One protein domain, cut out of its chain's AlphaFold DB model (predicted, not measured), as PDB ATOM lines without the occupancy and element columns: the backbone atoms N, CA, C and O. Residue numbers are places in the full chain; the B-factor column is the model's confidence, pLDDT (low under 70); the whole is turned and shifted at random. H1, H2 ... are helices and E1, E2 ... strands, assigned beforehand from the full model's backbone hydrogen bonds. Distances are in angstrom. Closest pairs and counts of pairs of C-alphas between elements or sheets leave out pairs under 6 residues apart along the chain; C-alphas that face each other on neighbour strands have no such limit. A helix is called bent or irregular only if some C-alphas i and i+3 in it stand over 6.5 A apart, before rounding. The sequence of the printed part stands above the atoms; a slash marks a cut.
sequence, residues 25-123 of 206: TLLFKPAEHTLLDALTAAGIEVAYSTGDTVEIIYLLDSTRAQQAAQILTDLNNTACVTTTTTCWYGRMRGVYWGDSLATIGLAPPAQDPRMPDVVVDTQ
ATOM      1  N   THR A  25      50.727 -32.021 -17.606       91.81
ATOM      2  CA  THR A  25      49.296 -31.973 -17.941       91.81
ATOM      3  C   THR A  25      48.407 -32.333 -16.748       91.81
ATOM      4  O   THR A  25      47.240 -31.951 -16.721       91.81
ATOM      5  N   LEU A  26      48.971 -32.998 -15.732       89.69
ATOM      6  CA  LEU A  26      48.297 -33.325 -14.476       89.69
ATOM      7  C   LEU A  26      48.374 -32.196 -13.439       89.69
ATOM      8  O   LEU A  26      47.756 -32.310 -12.383       89.69
ATOM      9  N   LEU A  27      49.138 -31.124 -13.704       91.69
ATOM     10  CA  LEU A  27      49.352 -30.048 -12.739       91.69
ATOM     11  C   LEU A  27      48.029 -29.372 -12.376       91.69
ATOM     12  O   LEU A  27      47.355 -28.769 -13.213       91.69
ATOM     13  N   PHE A  28      47.718 -29.408 -11.089       89.94
ATOM     14  CA  PHE A  28      46.565 -28.760 -10.506       89.94
ATOM     15  C   PHE A  28      46.983 -27.977  -9.267       89.94
ATOM     16  O   PHE A  28      47.635 -28.505  -8.373       89.94
ATOM     17  N   LYS A  29      46.577 -26.710  -9.197       88.31
ATOM     18  CA  LYS A  29      46.841 -25.848  -8.044       88.31
ATOM     19  C   LYS A  29      45.520 -25.368  -7.475       88.31
ATOM     20  O   LYS A  29      44.880 -24.520  -8.105       88.31
ATOM     21  N   PRO A  30      45.077 -25.914  -6.336       84.06
ATOM     22  CA  PRO A  30      43.871 -25.424  -5.722       84.06
ATOM     23  C   PRO A  30      44.062 -24.009  -5.171       84.06
ATOM     24  O   PRO A  30      45.169 -23.470  -5.086       84.06
ATOM     25  N   ALA A  31      42.945 -23.400  -4.798       79.81
ATOM     26  CA  ALA A  31      42.932 -22.148  -4.080       79.81
ATOM     27  C   ALA A  31      43.568 -22.372  -2.708       79.81
ATOM     28  O   ALA A  31      43.307 -23.375  -2.028       79.81
ATOM     29  N   GLU A  32      44.417 -21.421  -2.342       72.81
ATOM     30  CA  GLU A  32      45.106 -21.405  -1.061       72.81
ATOM     31  C   GLU A  32      44.103 -21.451   0.090       72.81
ATOM     32  O   GLU A  32      42.993 -20.932  -0.023       72.81
ATOM     33  N   HIS A  33      44.503 -22.108   1.176       73.19
ATOM     34  CA  HIS A  33      43.817 -22.141   2.470       73.19
ATOM     35  C   HIS A  33      42.389 -22.695   2.521       73.19
ATOM     36  O   HIS A  33      41.895 -22.894   3.620       73.19
ATOM     37  N   THR A  34      41.747 -23.059   1.409       77.00
ATOM     38  CA  THR A  34      40.334 -23.507   1.437       77.00
ATOM     39  C   THR A  34      40.041 -24.674   2.392       77.00
ATOM     40  O   THR A  34      38.949 -24.737   2.953       77.00
ATOM     41  N   LEU A  35      41.002 -25.579   2.630       85.88
ATOM     42  CA  LEU A  35      40.860 -26.615   3.662       85.88
ATOM     43  C   LEU A  35      40.875 -26.028   5.075       85.88
ATOM     44  O   LEU A  35      40.029 -26.373   5.897       85.88
ATOM     45  N   LEU A  36      41.813 -25.122   5.347       89.94
ATOM     46  CA  LEU A  36      41.966 -24.465   6.644       89.94
ATOM     47  C   LEU A  36      40.793 -23.520   6.933       89.94
ATOM     48  O   LEU A  36      40.333 -23.442   8.070       89.94
ATOM     49  N   ASP A  37      40.266 -22.856   5.905       89.56
ATOM     50  CA  ASP A  37      39.090 -21.992   5.999       89.56
ATOM     51  C   ASP A  37      37.861 -22.795   6.430       89.56
ATOM     52  O   ASP A  37      37.097 -22.351   7.286       89.56
ATOM     53  N   ALA A  38      37.684 -24.007   5.893       90.06
ATOM     54  CA  ALA A  38      36.581 -24.877   6.284       90.06
ATOM     55  C   ALA A  38      36.703 -25.364   7.738       90.06
ATOM     56  O   ALA A  38      35.700 -25.427   8.451       90.06
ATOM     57  N   LEU A  39      37.922 -25.657   8.201       95.38
ATOM     58  CA  LEU A  39      38.179 -25.981   9.608       95.38
ATOM     59  C   LEU A  39      37.895 -24.775  10.516       95.38
ATOM     60  O   LEU A  39      37.182 -24.904  11.513       95.38
ATOM     61  N   THR A  40      38.361 -23.591  10.121       95.00
ATOM     62  CA  THR A  40      38.145 -22.335  10.851       95.00
ATOM     63  C   THR A  40      36.656 -22.000  10.948       95.00
ATOM     64  O   THR A  40      36.165 -21.668  12.025       95.00
ATOM     65  N   ALA A  41      35.900 -22.160   9.858       93.94
ATOM     66  CA  ALA A  41      34.451 -21.957   9.836       93.94
ATOM     67  C   ALA A  41      33.695 -22.924  10.769       93.94
ATOM     68  O   ALA A  41      32.631 -22.582  11.282       93.94
ATOM     69  N   ALA A  42      34.255 -24.109  11.029       96.38
ATOM     70  CA  ALA A  42      33.748 -25.073  12.005       96.38
ATOM     71  C   ALA A  42      34.276 -24.843  13.441       96.38
ATOM     72  O   ALA A  42      34.057 -25.676  14.329       96.38
ATOM     73  N   GLY A  43      34.989 -23.737  13.682       97.69
ATOM     74  CA  GLY A  43      35.590 -23.414  14.975       97.69
ATOM     75  C   GLY A  43      36.704 -24.381  15.382       97.69
ATOM     76  O   GLY A  43      36.830 -24.701  16.565       97.69
ATOM     77  N   ILE A  44      37.445 -24.927  14.415       98.38
ATOM     78  CA  ILE A  44      38.646 -25.739  14.637       98.38
ATOM     79  C   ILE A  44      39.859 -24.863  14.330       98.38
ATOM     80  O   ILE A  44      40.077 -24.476  13.185       98.38
ATOM     81  N   GLU A  45      40.649 -24.561  15.357       97.69
ATOM     82  CA  GLU A  45      41.849 -23.740  15.212       97.69
ATOM     83  C   GLU A  45      43.041 -24.579  14.739       97.69
ATOM     84  O   GLU A  45      43.404 -25.589  15.350       97.69
ATOM     85  N   VAL A  46      43.664 -24.135  13.647       97.38
ATOM     86  CA  VAL A  46      44.894 -24.715  13.098       97.38
ATOM     87  C   VAL A  46      46.084 -23.972  13.699       97.38
ATOM     88  O   VAL A  46      46.220 -22.765  13.517       97.38
ATOM     89  N   ALA A  47      46.951 -24.693  14.409       96.44
ATOM     90  CA  ALA A  47      48.176 -24.141  14.982       96.44
ATOM     91  C   ALA A  47      49.266 -23.963  13.915       96.44
ATOM     92  O   ALA A  47      50.000 -22.976  13.919       96.44
ATOM     93  N   TYR A  48      49.371 -24.925  12.999       95.88
ATOM     94  CA  TYR A  48      50.310 -24.888  11.886       95.88
ATOM     95  C   TYR A  48      49.818 -25.789  10.757       95.88
ATOM     96  O   TYR A  48      49.266 -26.861  11.007       95.88
ATOM     97  N   SER A  49      50.054 -25.386   9.513       94.50
ATOM     98  CA  SER A  49      49.962 -26.304   8.386       94.50
ATOM     99  C   SER A  49      51.119 -26.093   7.426       94.50
ATOM    100  O   SER A  49      51.714 -25.015   7.348       94.50
ATOM    101  N   THR A  50      51.465 -27.162   6.726       92.56
ATOM    102  CA  THR A  50      52.430 -27.127   5.639       92.56
ATOM    103  C   THR A  50      51.967 -28.080   4.559       92.56
ATOM    104  O   THR A  50      51.534 -29.196   4.855       92.56
ATOM    105  N   GLY A  51      52.083 -27.643   3.314       90.94
ATOM    106  CA  GLY A  51      51.737 -28.457   2.165       90.94
ATOM    107  C   GLY A  51      52.849 -28.500   1.129       90.94
ATOM    108  O   GLY A  51      53.849 -27.809   1.270       90.94
ATOM    109  N   ASP A  52      52.667 -29.366   0.138       92.69
ATOM    110  CA  ASP A  52      53.388 -29.417  -1.138       92.69
ATOM    111  C   ASP A  52      52.606 -30.366  -2.065       92.69
ATOM    112  O   ASP A  52      51.695 -29.924  -2.750       92.69
ATOM    113  N   THR A  53      52.847 -31.682  -2.041       92.25
ATOM    114  CA  THR A  53      51.995 -32.712  -2.700       92.25
ATOM    115  C   THR A  53      51.154 -33.516  -1.695       92.25
ATOM    116  O   THR A  53      50.763 -34.661  -1.923       92.25
ATOM    117  N   VAL A  54      50.935 -32.906  -0.534       93.38
ATOM    118  CA  VAL A  54      50.203 -33.366   0.653       93.38
ATOM    119  C   VAL A  54      49.848 -32.113   1.456       93.38
ATOM    120  O   VAL A  54      50.569 -31.130   1.337       93.38
ATOM    121  N   GLU A  55      48.803 -32.132   2.282       93.94
ATOM    122  CA  GLU A  55      48.615 -31.132   3.351       93.94
ATOM    123  C   GLU A  55      48.834 -31.797   4.713       93.94
ATOM    124  O   GLU A  55      48.225 -32.825   5.015       93.94
ATOM    125  N   ILE A  56      49.691 -31.215   5.545       95.94
ATOM    126  CA  ILE A  56      49.982 -31.667   6.906       95.94
ATOM    127  C   ILE A  56      49.469 -30.604   7.872       95.94
ATOM    128  O   ILE A  56      49.876 -29.447   7.786       95.94
ATOM    129  N   ILE A  57      48.595 -30.994   8.801       97.06
ATOM    130  CA  ILE A  57      47.859 -30.072   9.668       97.06
ATOM    131  C   ILE A  57      48.102 -30.426  11.137       97.06
ATOM    132  O   ILE A  57      47.899 -31.565  11.563       97.06
ATOM    133  N   TYR A  58      48.486 -29.411  11.907       97.69
ATOM    134  CA  TYR A  58      48.597 -29.427  13.362       97.69
ATOM    135  C   TYR A  58      47.515 -28.511  13.933       97.69
ATOM    136  O   TYR A  58      47.428 -27.332  13.579       97.69
ATOM    137  N   LEU A  59      46.674 -29.051  14.802       97.44
ATOM    138  CA  LEU A  59      45.578 -28.345  15.450       97.44
ATOM    139  C   LEU A  59      46.048 -27.756  16.779       97.44
ATOM    140  O   LEU A  59      46.937 -28.294  17.433       97.44
ATOM    141  N   LEU A  60      45.427 -26.655  17.206       96.81
ATOM    142  CA  LEU A  60      45.661 -26.139  18.558       96.81
ATOM    143  C   LEU A  60      45.053 -27.066  19.627       96.81
ATOM    144  O   LEU A  60      45.559 -27.154  20.743       96.81
ATOM    145  N   ASP A  61      43.986 -27.781  19.260       96.00
ATOM    146  CA  ASP A  61      43.326 -28.803  20.069       96.00
ATOM    147  C   ASP A  61      43.250 -30.131  19.299       96.00
ATOM    148  O   ASP A  61      42.346 -30.356  18.485       96.00
ATOM    149  N   SER A  62      44.188 -31.038  19.587       95.38
ATOM    150  CA  SER A  62      44.263 -32.377  18.986       95.38
ATOM    151  C   SER A  62      43.016 -33.237  19.222       95.38
ATOM    152  O   SER A  62      42.764 -34.173  18.464       95.38
ATOM    153  N   THR A  63      42.177 -32.933  20.223       95.94
ATOM    154  CA  THR A  63      40.923 -33.682  20.435       95.94
ATOM    155  C   THR A  63      39.915 -33.455  19.305       95.94
ATOM    156  O   THR A  63      39.017 -34.272  19.090       95.94
ATOM    157  N   ARG A  64      40.101 -32.391  18.513       97.88
ATOM    158  CA  ARG A  64      39.281 -32.059  17.341       97.88
ATOM    159  C   ARG A  64      39.712 -32.794  16.068       97.88
ATOM    160  O   ARG A  64      39.021 -32.662  15.058       97.88
ATOM    161  N   ALA A  65      40.791 -33.588  16.089       97.81
ATOM    162  CA  ALA A  65      41.346 -34.245  14.898       97.81
ATOM    163  C   ALA A  65      40.321 -35.104  14.139       97.81
ATOM    164  O   ALA A  65      40.233 -35.022  12.914       97.81
ATOM    165  N   GLN A  66      39.481 -35.862  14.854       98.00
ATOM    166  CA  GLN A  66      38.410 -36.654  14.239       98.00
ATOM    167  C   GLN A  66      37.410 -35.771  13.484       98.00
ATOM    168  O   GLN A  66      37.043 -36.068  12.348       98.00
ATOM    169  N   GLN A  67      36.963 -34.682  14.114       98.44
ATOM    170  CA  GLN A  67      36.003 -33.765  13.507       98.44
ATOM    171  C   GLN A  67      36.617 -33.061  12.292       98.44
ATOM    172  O   GLN A  67      35.959 -32.944  11.262       98.44
ATOM    173  N   ALA A  68      37.878 -32.634  12.395       98.06
ATOM    174  CA  ALA A  68      38.614 -32.030  11.291       98.06
ATOM    175  C   ALA A  68      38.714 -32.992  10.101       98.06
ATOM    176  O   ALA A  68      38.353 -32.633   8.983       98.06
ATOM    177  N   ALA A  69      39.128 -34.236  10.343       97.50
ATOM    178  CA  ALA A  69      39.235 -35.240   9.294       97.50
ATOM    179  C   ALA A  69      37.882 -35.556   8.634       97.50
ATOM    180  O   ALA A  69      37.823 -35.723   7.413       97.50
ATOM    181  N   GLN A  70      36.794 -35.596   9.413       97.25
ATOM    182  CA  GLN A  70      35.442 -35.792   8.887       97.25
ATOM    183  C   GLN A  70      35.028 -34.639   7.966       97.25
ATOM    184  O   GLN A  70      34.610 -34.892   6.840       97.25
ATOM    185  N   ILE A  71      35.230 -33.385   8.391       95.38
ATOM    186  CA  ILE A  71      34.950 -32.200   7.567       95.38
ATOM    187  C   ILE A  71      35.716 -32.279   6.245       95.38
ATOM    188  O   ILE A  71      35.122 -32.137   5.181       95.38
ATOM    189  N   LEU A  72      37.022 -32.554   6.288       93.94
ATOM    190  CA  LEU A  72      37.848 -32.633   5.078       93.94
ATOM    191  C   LEU A  72      37.416 -33.780   4.152       93.94
ATOM    192  O   LEU A  72      37.385 -33.616   2.933       93.94
ATOM    193  N   THR A  73      37.020 -34.918   4.724       94.00
ATOM    194  CA  THR A  73      36.487 -36.055   3.962       94.00
ATOM    195  C   THR A  73      35.159 -35.704   3.288       94.00
ATOM    196  O   THR A  73      34.973 -35.997   2.106       94.00
ATOM    197  N   ASP A  74      34.252 -35.027   3.992       91.38
ATOM    198  CA  ASP A  74      32.949 -34.615   3.458       91.38
ATOM    199  C   ASP A  74      33.094 -33.561   2.353       91.38
ATOM    200  O   ASP A  74      32.422 -33.632   1.317       91.38
ATOM    201  N   LEU A  75      34.039 -32.628   2.510       87.19
ATOM    202  CA  LEU A  75      34.415 -31.688   1.454       87.19
ATOM    203  C   LEU A  75      34.910 -32.424   0.209       87.19
ATOM    204  O   LEU A  75      34.517 -32.078  -0.903       87.19
ATOM    205  N   ASN A  76      35.718 -33.477   0.373       87.88
ATOM    206  CA  ASN A  76      36.196 -34.268  -0.758       87.88
ATOM    207  C   ASN A  76      35.061 -34.972  -1.526       87.88
ATOM    208  O   ASN A  76      35.205 -35.208  -2.723       87.88
ATOM    209  N   ASN A  77      33.938 -35.265  -0.862       83.12
ATOM    210  CA  ASN A  77      32.752 -35.893  -1.455       83.12
ATOM    211  C   ASN A  77      31.752 -34.886  -2.052       83.12
ATOM    212  O   ASN A  77      30.761 -35.286  -2.666       83.12
ATOM    213  N   THR A  78      31.983 -33.584  -1.880       78.75
ATOM    214  CA  THR A  78      31.082 -32.533  -2.363       78.75
ATOM    215  C   THR A  78      31.448 -32.115  -3.790       78.75
ATOM    216  O   THR A  78      32.619 -32.060  -4.162       78.75
ATOM    217  N   ALA A  79      30.457 -31.788  -4.626       67.31
ATOM    218  CA  ALA A  79      30.727 -31.225  -5.949       67.31
ATOM    219  C   ALA A  79      31.439 -29.867  -5.814       67.31
ATOM    220  O   ALA A  79      31.045 -29.036  -4.997       67.31
ATOM    221  N   CYS A  80      32.472 -29.604  -6.618       67.50
ATOM    222  CA  CYS A  80      33.081 -28.273  -6.674       67.50
ATOM    223  C   CYS A  80      32.056 -27.279  -7.244       67.50
ATOM    224  O   CYS A  80      31.783 -27.284  -8.441       67.50
ATOM    225  N   VAL A  81      31.457 -26.456  -6.377       57.50
ATOM    226  CA  VAL A  81      30.399 -25.495  -6.752       57.50
ATOM    227  C   VAL A  81      30.977 -24.137  -7.182       57.50
ATOM    228  O   VAL A  81      30.234 -23.204  -7.473       57.50
ATOM    229  N   THR A  82      32.303 -23.978  -7.229       56.50
ATOM    230  CA  THR A  82      32.916 -22.699  -7.608       56.50
ATOM    231  C   THR A  82      33.122 -22.601  -9.117       56.50
ATOM    232  O   THR A  82      33.569 -23.547  -9.760       56.50
ATOM    233  N   THR A  83      32.872 -21.420  -9.686       49.28
ATOM    234  CA  THR A  83      33.202 -21.091 -11.088       49.28
ATOM    235  C   THR A  83      34.712 -20.993 -11.335       49.28
ATOM    236  O   THR A  83      35.156 -20.954 -12.480       49.28
ATOM    237  N   THR A  84      35.509 -20.967 -10.266       51.81
ATOM    238  CA  THR A  84      36.968 -21.054 -10.292       51.81
ATOM    239  C   THR A  84      37.407 -22.515 -10.221       51.81
ATOM    240  O   THR A  84      36.995 -23.251  -9.328       51.81
ATOM    241  N   THR A  85      38.263 -22.945 -11.145       57.06
ATOM    242  CA  THR A  85      38.758 -24.327 -11.315       57.06
ATOM    243  C   THR A  85      39.726 -24.779 -10.209       57.06
ATOM    244  O   THR A  85      40.679 -25.495 -10.477       57.06
ATOM    245  N   THR A  86      39.548 -24.328  -8.970       64.50
ATOM    246  CA  THR A  86      40.574 -24.354  -7.920       64.50
ATOM    247  C   THR A  86      40.114 -25.056  -6.635       64.50
ATOM    248  O   THR A  86      40.810 -24.990  -5.627       64.50
ATOM    249  N   CYS A  87      38.978 -25.763  -6.628       68.69
ATOM    250  CA  CYS A  87      38.581 -26.549  -5.452       68.69
ATOM    251  C   CYS A  87      39.502 -27.754  -5.220       68.69
ATOM    252  O   CYS A  87      39.913 -28.433  -6.163       68.69
ATOM    253  N   TRP A  88      39.690 -28.105  -3.950       72.31
ATOM    254  CA  TRP A  88      40.297 -29.369  -3.521       72.31
ATOM    255  C   TRP A  88      39.373 -30.586  -3.666       72.31
ATOM    256  O   TRP A  88      39.827 -31.723  -3.551       72.31
ATOM    257  N   TYR A  89      38.074 -30.365  -3.871       77.75
ATOM    258  CA  TYR A  89      37.063 -31.414  -3.758       77.75
ATOM    259  C   TYR A  89      37.226 -32.470  -4.853       77.75
ATOM    260  O   TYR A  89      37.498 -32.146  -6.010       77.75
ATOM    261  N   GLY A  90      37.083 -33.741  -4.477       79.88
ATOM    262  CA  GLY A  90      37.328 -34.890  -5.343       79.88
ATOM    263  C   GLY A  90      38.800 -35.111  -5.706       79.88
ATOM    264  O   GLY A  90      39.077 -35.937  -6.575       79.88
ATOM    265  N   ARG A  91      39.742 -34.381  -5.089       87.31
ATOM    266  CA  ARG A  91      41.183 -34.451  -5.386       87.31
ATOM    267  C   ARG A  91      42.032 -34.924  -4.215       87.31
ATOM    268  O   ARG A  91      43.248 -35.037  -4.363       87.31
ATOM    269  N   MET A  92      41.417 -35.251  -3.082       90.06
ATOM    270  CA  MET A  92      42.086 -35.960  -1.996       90.06
ATOM    271  C   MET A  92      41.993 -37.463  -2.255       90.06
ATOM    272  O   MET A  92      40.933 -37.984  -2.611       90.06
ATOM    273  N   ARG A  93      43.111 -38.162  -2.086       91.38
ATOM    274  CA  ARG A  93      43.180 -39.627  -2.104       91.38
ATOM    275  C   ARG A  93      42.859 -40.226  -0.743       91.38
ATOM    276  O   ARG A  93      42.353 -41.342  -0.688       91.38
ATOM    277  N   GLY A  94      43.151 -39.495   0.329       92.75
ATOM    278  CA  GLY A  94      42.899 -39.936   1.692       92.75
ATOM    279  C   GLY A  94      43.068 -38.808   2.700       92.75
ATOM    280  O   GLY A  94      43.826 -37.868   2.469       92.75
ATOM    281  N   VAL A  95      42.357 -38.925   3.817       96.00
ATOM    282  CA  VAL A  95      42.503 -38.065   4.992       96.00
ATOM    283  C   VAL A  95      42.837 -38.974   6.171       96.00
ATOM    284  O   VAL A  95      42.027 -39.810   6.566       96.00
ATOM    285  N   TYR A  96      44.050 -38.843   6.696       97.75
ATOM    286  CA  TYR A  96      44.599 -39.678   7.758       97.75
ATOM    287  C   TYR A  96      44.640 -38.899   9.066       97.75
ATOM    288  O   TYR A  96      45.078 -37.754   9.097       97.75
ATOM    289  N   TRP A  97      44.197 -39.531  10.143       97.88
ATOM    290  CA  TRP A  97      44.176 -38.995  11.504       97.88
ATOM    291  C   TRP A  97      44.189 -40.144  12.521       97.88
ATOM    292  O   TRP A  97      43.822 -41.281  12.192       97.88
ATOM    293  N   GLY A  98      44.604 -39.866  13.759       95.69
ATOM    294  CA  GLY A  98      44.678 -40.886  14.812       95.69
ATOM    295  C   GLY A  98      45.471 -42.118  14.360       95.69
ATOM    296  O   GLY A  98      46.494 -41.992  13.689       95.69
ATOM    297  N   ASP A  99      44.984 -43.321  14.664       95.25
ATOM    298  CA  ASP A  99      45.691 -44.569  14.333       95.25
ATOM    299  C   ASP A  99      45.854 -44.813  12.822       95.25
ATOM    300  O   ASP A  99      46.757 -45.540  12.405       95.25
ATOM    301  N   SER A 100      45.034 -44.182  11.970       96.62
ATOM    302  CA  SER A 100      45.180 -44.326  10.513       96.62
ATOM    303  C   SER A 100      46.467 -43.693   9.973       96.62
ATOM    304  O   SER A 100      46.925 -44.088   8.900       96.62
ATOM    305  N   LEU A 101      47.118 -42.799  10.730       96.56
ATOM    306  CA  LEU A 101      48.443 -42.257  10.401       96.56
ATOM    307  C   LEU A 101      49.506 -43.363  10.267       96.56
ATOM    308  O   LEU A 101      50.408 -43.263   9.432       96.56
ATOM    309  N   ALA A 102      49.351 -44.479  10.987       94.50
ATOM    310  CA  ALA A 102      50.267 -45.613  10.884       94.50
ATOM    311  C   ALA A 102      50.270 -46.235   9.477       94.50
ATOM    312  O   ALA A 102      51.295 -46.752   9.031       94.50
ATOM    313  N   THR A 103      49.160 -46.130   8.735       93.94
ATOM    314  CA  THR A 103      49.058 -46.646   7.357       93.94
ATOM    315  C   THR A 103      49.947 -45.888   6.370       93.94
ATOM    316  O   THR A 103      50.313 -46.432   5.329       93.94
ATOM    317  N   ILE A 104      50.341 -44.662   6.723       92.50
ATOM    318  CA  ILE A 104      51.256 -43.824   5.948       92.50
ATOM    319  C   ILE A 104      52.641 -43.696   6.601       92.50
ATOM    320  O   ILE A 104      53.470 -42.912   6.137       92.50
ATOM    321  N   GLY A 105      52.911 -44.503   7.632       90.50
ATOM    322  CA  GLY A 105      54.206 -44.574   8.310       90.50
ATOM    323  C   GLY A 105      54.440 -43.491   9.365       90.50
ATOM    324  O   GLY A 105      55.589 -43.270   9.739       90.50
ATOM    325  N   LEU A 106      53.385 -42.822   9.838       93.81
ATOM    326  CA  LEU A 106      53.457 -41.833  10.914       93.81
ATOM    327  C   LEU A 106      52.839 -42.400  12.196       93.81
ATOM    328  O   LEU A 106      51.821 -43.089  12.152       93.81
ATOM    329  N   ALA A 107      53.444 -42.117  13.346       93.81
ATOM    330  CA  ALA A 107      52.817 -42.437  14.624       93.81
ATOM    331  C   ALA A 107      51.639 -41.474  14.886       93.81
ATOM    332  O   ALA A 107      51.663 -40.340  14.405       93.81
ATOM    333  N   PRO A 108      50.609 -41.875  15.645       90.75
ATOM    334  CA  PRO A 108      49.599 -40.928  16.099       90.75
ATOM    335  C   PRO A 108      50.205 -39.925  17.105       90.75
ATOM    336  O   PRO A 108      51.091 -40.309  17.877       90.75
ATOM    337  N   PRO A 109      49.685 -38.682  17.195       90.81
ATOM    338  CA  PRO A 109      50.160 -37.673  18.152       90.81
ATOM    339  C   PRO A 109      50.178 -38.133  19.615       90.81
ATOM    340  O   PRO A 109      51.029 -37.720  20.397       90.81
ATOM    341  N   ALA A 110      49.272 -39.047  19.982       88.62
ATOM    342  CA  ALA A 110      49.225 -39.652  21.314       88.62
ATOM    343  C   ALA A 110      50.481 -40.479  21.666       88.62
ATOM    344  O   ALA A 110      50.755 -40.701  22.843       88.62
ATOM    345  N   GLN A 111      51.227 -40.951  20.663       92.12
ATOM    346  CA  GLN A 111      52.487 -41.683  20.828       92.12
ATOM    347  C   GLN A 111      53.707 -40.783  20.600       92.12
ATOM    348  O   GLN A 111      54.715 -40.934  21.288       92.12
ATOM    349  N   ASP A 112      53.623 -39.849  19.649       93.25
ATOM    350  CA  ASP A 112      54.671 -38.870  19.370       93.25
ATOM    351  C   ASP A 112      54.045 -37.489  19.107       93.25
ATOM    352  O   ASP A 112      53.498 -37.274  18.025       93.25
ATOM    353  N   PRO A 113      54.162 -36.525  20.040       90.69
ATOM    354  CA  PRO A 113      53.509 -35.219  19.922       90.69
ATOM    355  C   PRO A 113      54.090 -34.335  18.808       90.69
ATOM    356  O   PRO A 113      53.611 -33.227  18.594       90.69
ATOM    357  N   ARG A 114      55.141 -34.785  18.109       93.69
ATOM    358  CA  ARG A 114      55.677 -34.113  16.913       93.69
ATOM    359  C   ARG A 114      54.932 -34.507  15.640       93.69
ATOM    360  O   ARG A 114      55.198 -33.925  14.594       93.69
ATOM    361  N   MET A 115      54.088 -35.535  15.697       96.12
ATOM    362  CA  MET A 115      53.305 -35.994  14.554       96.12
ATOM    363  C   MET A 115      52.090 -35.089  14.334       96.12
ATOM    364  O   MET A 115      51.570 -34.526  15.297       96.12
ATOM    365  N   PRO A 116      51.635 -34.937  13.080       97.38
ATOM    366  CA  PRO A 116      50.473 -34.117  12.766       97.38
ATOM    367  C   PRO A 116      49.174 -34.747  13.262       97.38
ATOM    368  O   PRO A 116      49.058 -35.969  13.366       97.38
ATOM    369  N   ASP A 117      48.167 -33.908  13.483       98.19
ATOM    370  CA  ASP A 117      46.818 -34.354  13.832       98.19
ATOM    371  C   ASP A 117      46.084 -34.928  12.621       98.19
ATOM    372  O   ASP A 117      45.375 -35.933  12.734       98.19
ATOM    373  N   VAL A 118      46.261 -34.287  11.458       98.00
ATOM    374  CA  VAL A 118      45.619 -34.675  10.201       98.00
ATOM    375  C   VAL A 118      46.600 -34.553   9.036       98.00
ATOM    376  O   VAL A 118      47.345 -33.580   8.925       98.00
ATOM    377  N   VAL A 119      46.573 -35.533   8.133       97.56
ATOM    378  CA  VAL A 119      47.304 -35.516   6.861       97.56
ATOM    379  C   VAL A 119      46.329 -35.751   5.714       97.56
ATOM    380  O   VAL A 119      45.595 -36.736   5.716       97.56
ATOM    381  N   VAL A 120      46.346 -34.881   4.709       95.31
ATOM    382  CA  VAL A 120      45.552 -35.019   3.483       95.31
ATOM    383  C   VAL A 120      46.472 -35.428   2.337       95.31
ATOM    384  O   VAL A 120      47.255 -34.618   1.845       95.31
ATOM    385  N   ASP A 121      46.373 -36.682   1.892       93.75
ATOM    386  CA  ASP A 121      47.037 -37.150   0.670       93.75
ATOM    387  C   ASP A 121      46.257 -36.665  -0.551       93.75
ATOM    388  O   ASP A 121      45.033 -36.818  -0.629       93.75
ATOM    389  N   THR A 122      46.958 -36.101  -1.528       91.31
ATOM    390  CA  THR A 122      46.350 -35.530  -2.728       91.31
ATOM    391  C   THR A 122      46.552 -36.429  -3.943       91.31
ATOM    392  O   THR A 122      47.452 -37.265  -4.014       91.31
ATOM    393  N   GLN A 123      45.700 -36.271  -4.952       89.62
ATOM    394  CA  GLN A 123      45.900 -36.926  -6.242       89.62
ATOM    395  C   GLN A 123      47.218 -36.477  -6.895       89.62
ATOM    396  O   GLN A 123      47.661 -35.349  -6.665       89.62
TER     397      GLN A 123
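AT A GLANCE: This is residues 25 to 123 of the 206 residues of an uncharacterized protein of Chlamydomonas reinhardtii (UniProt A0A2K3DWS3). A twisted sheet of four strands has its long helix H2 along one face, with the shorter H1 crossing steeply beside H2 on that same face, and the small helix H3 over the edge strand E3 on the other face. Two long links loop out from this body, residues 77 to 91 and residues 105 to 117. The printed part has 99 residues, with three named helices and four named strands in the order H1 E1 E2 H2 E3 H3 E4; the sheet's order is E1 E2 E4 E3, antiparallel throughout, and the class is mixed, helices and strands. The whole is compact, with a radius of gyration of the C-alphas of 13.1 A and spans of 42 by 30 by 20 A.

HOW THE PARTS SIT: Along the printed part come H1, residues 34 to 41, E1, 46 to 51, E2, 54 to 59, H2, 62 to 76, E3, 92 to 97, H3, 98 to 104, and E4, 118 to 122. H1 is on the sheet at a height of 9.9 A, over E2. It touches residues 68 to 72 of H2, closest at the C-alphas of Leu 39 and Ala 68, 6.3 A, at a steep tilt of 54 degrees, opposite ways. E1 and E2 form a hairpin, with N 50 and O 56 at 3.0 A, within hydrogen-bond range. E2 and E4 are antiparallel, with N 120 and O 55 at 2.8 A, and so are E4 and E3, with N 119 and O 96 at 2.8 A. The sheet is twisted, its C-alphas up to 4.2 A off the best plane. H2 is on the same face as H1, at a height of 7.7 A, over E4 and only just over E3, with 3 C-alphas there; its closest C-alphas to E3 are those of Ala 69 and Val 95, 6.1 A. E2, H2 and E3 make a split strand-helix-strand unit, two strands running the same way with E4 between them, and its crossover is right-handed. H3 is on the opposite face, at a height of 6.6 A, over E3, which gives three layers, helices on both faces of one sheet. H1 and H3 are apart. In H1 every O i to N i+4 pair is within hydrogen-bond range; H2 has 9 of 11, and H3 has 0 of 3 but 4 of 4 O i to N i+3 pairs.

IN THESE COORDINATES: H1 begins at C-alpha 34, (40.334, -23.507, 1.437), and is 10.4 A long. E1 measures 13.4 A and E2 16.3 A. H2 measures 21.4 A and is irregular: C-alphas 63 and 66 are 7.3 A apart. E3 measures 14.0 A, H3 11.4 A and E4 13.0 A, ending at C-alpha 122, (46.350, -35.530, -2.728).

THE WHOLE: The two C-alphas farthest apart are those of Thr 83 and Gln 111, 42.6 A. The printed part has no cut. The links H2 to E3 and H3 to E4 are long. The mean pLDDT of the printed part is 89.3, and residues 79 to 87 are under 70.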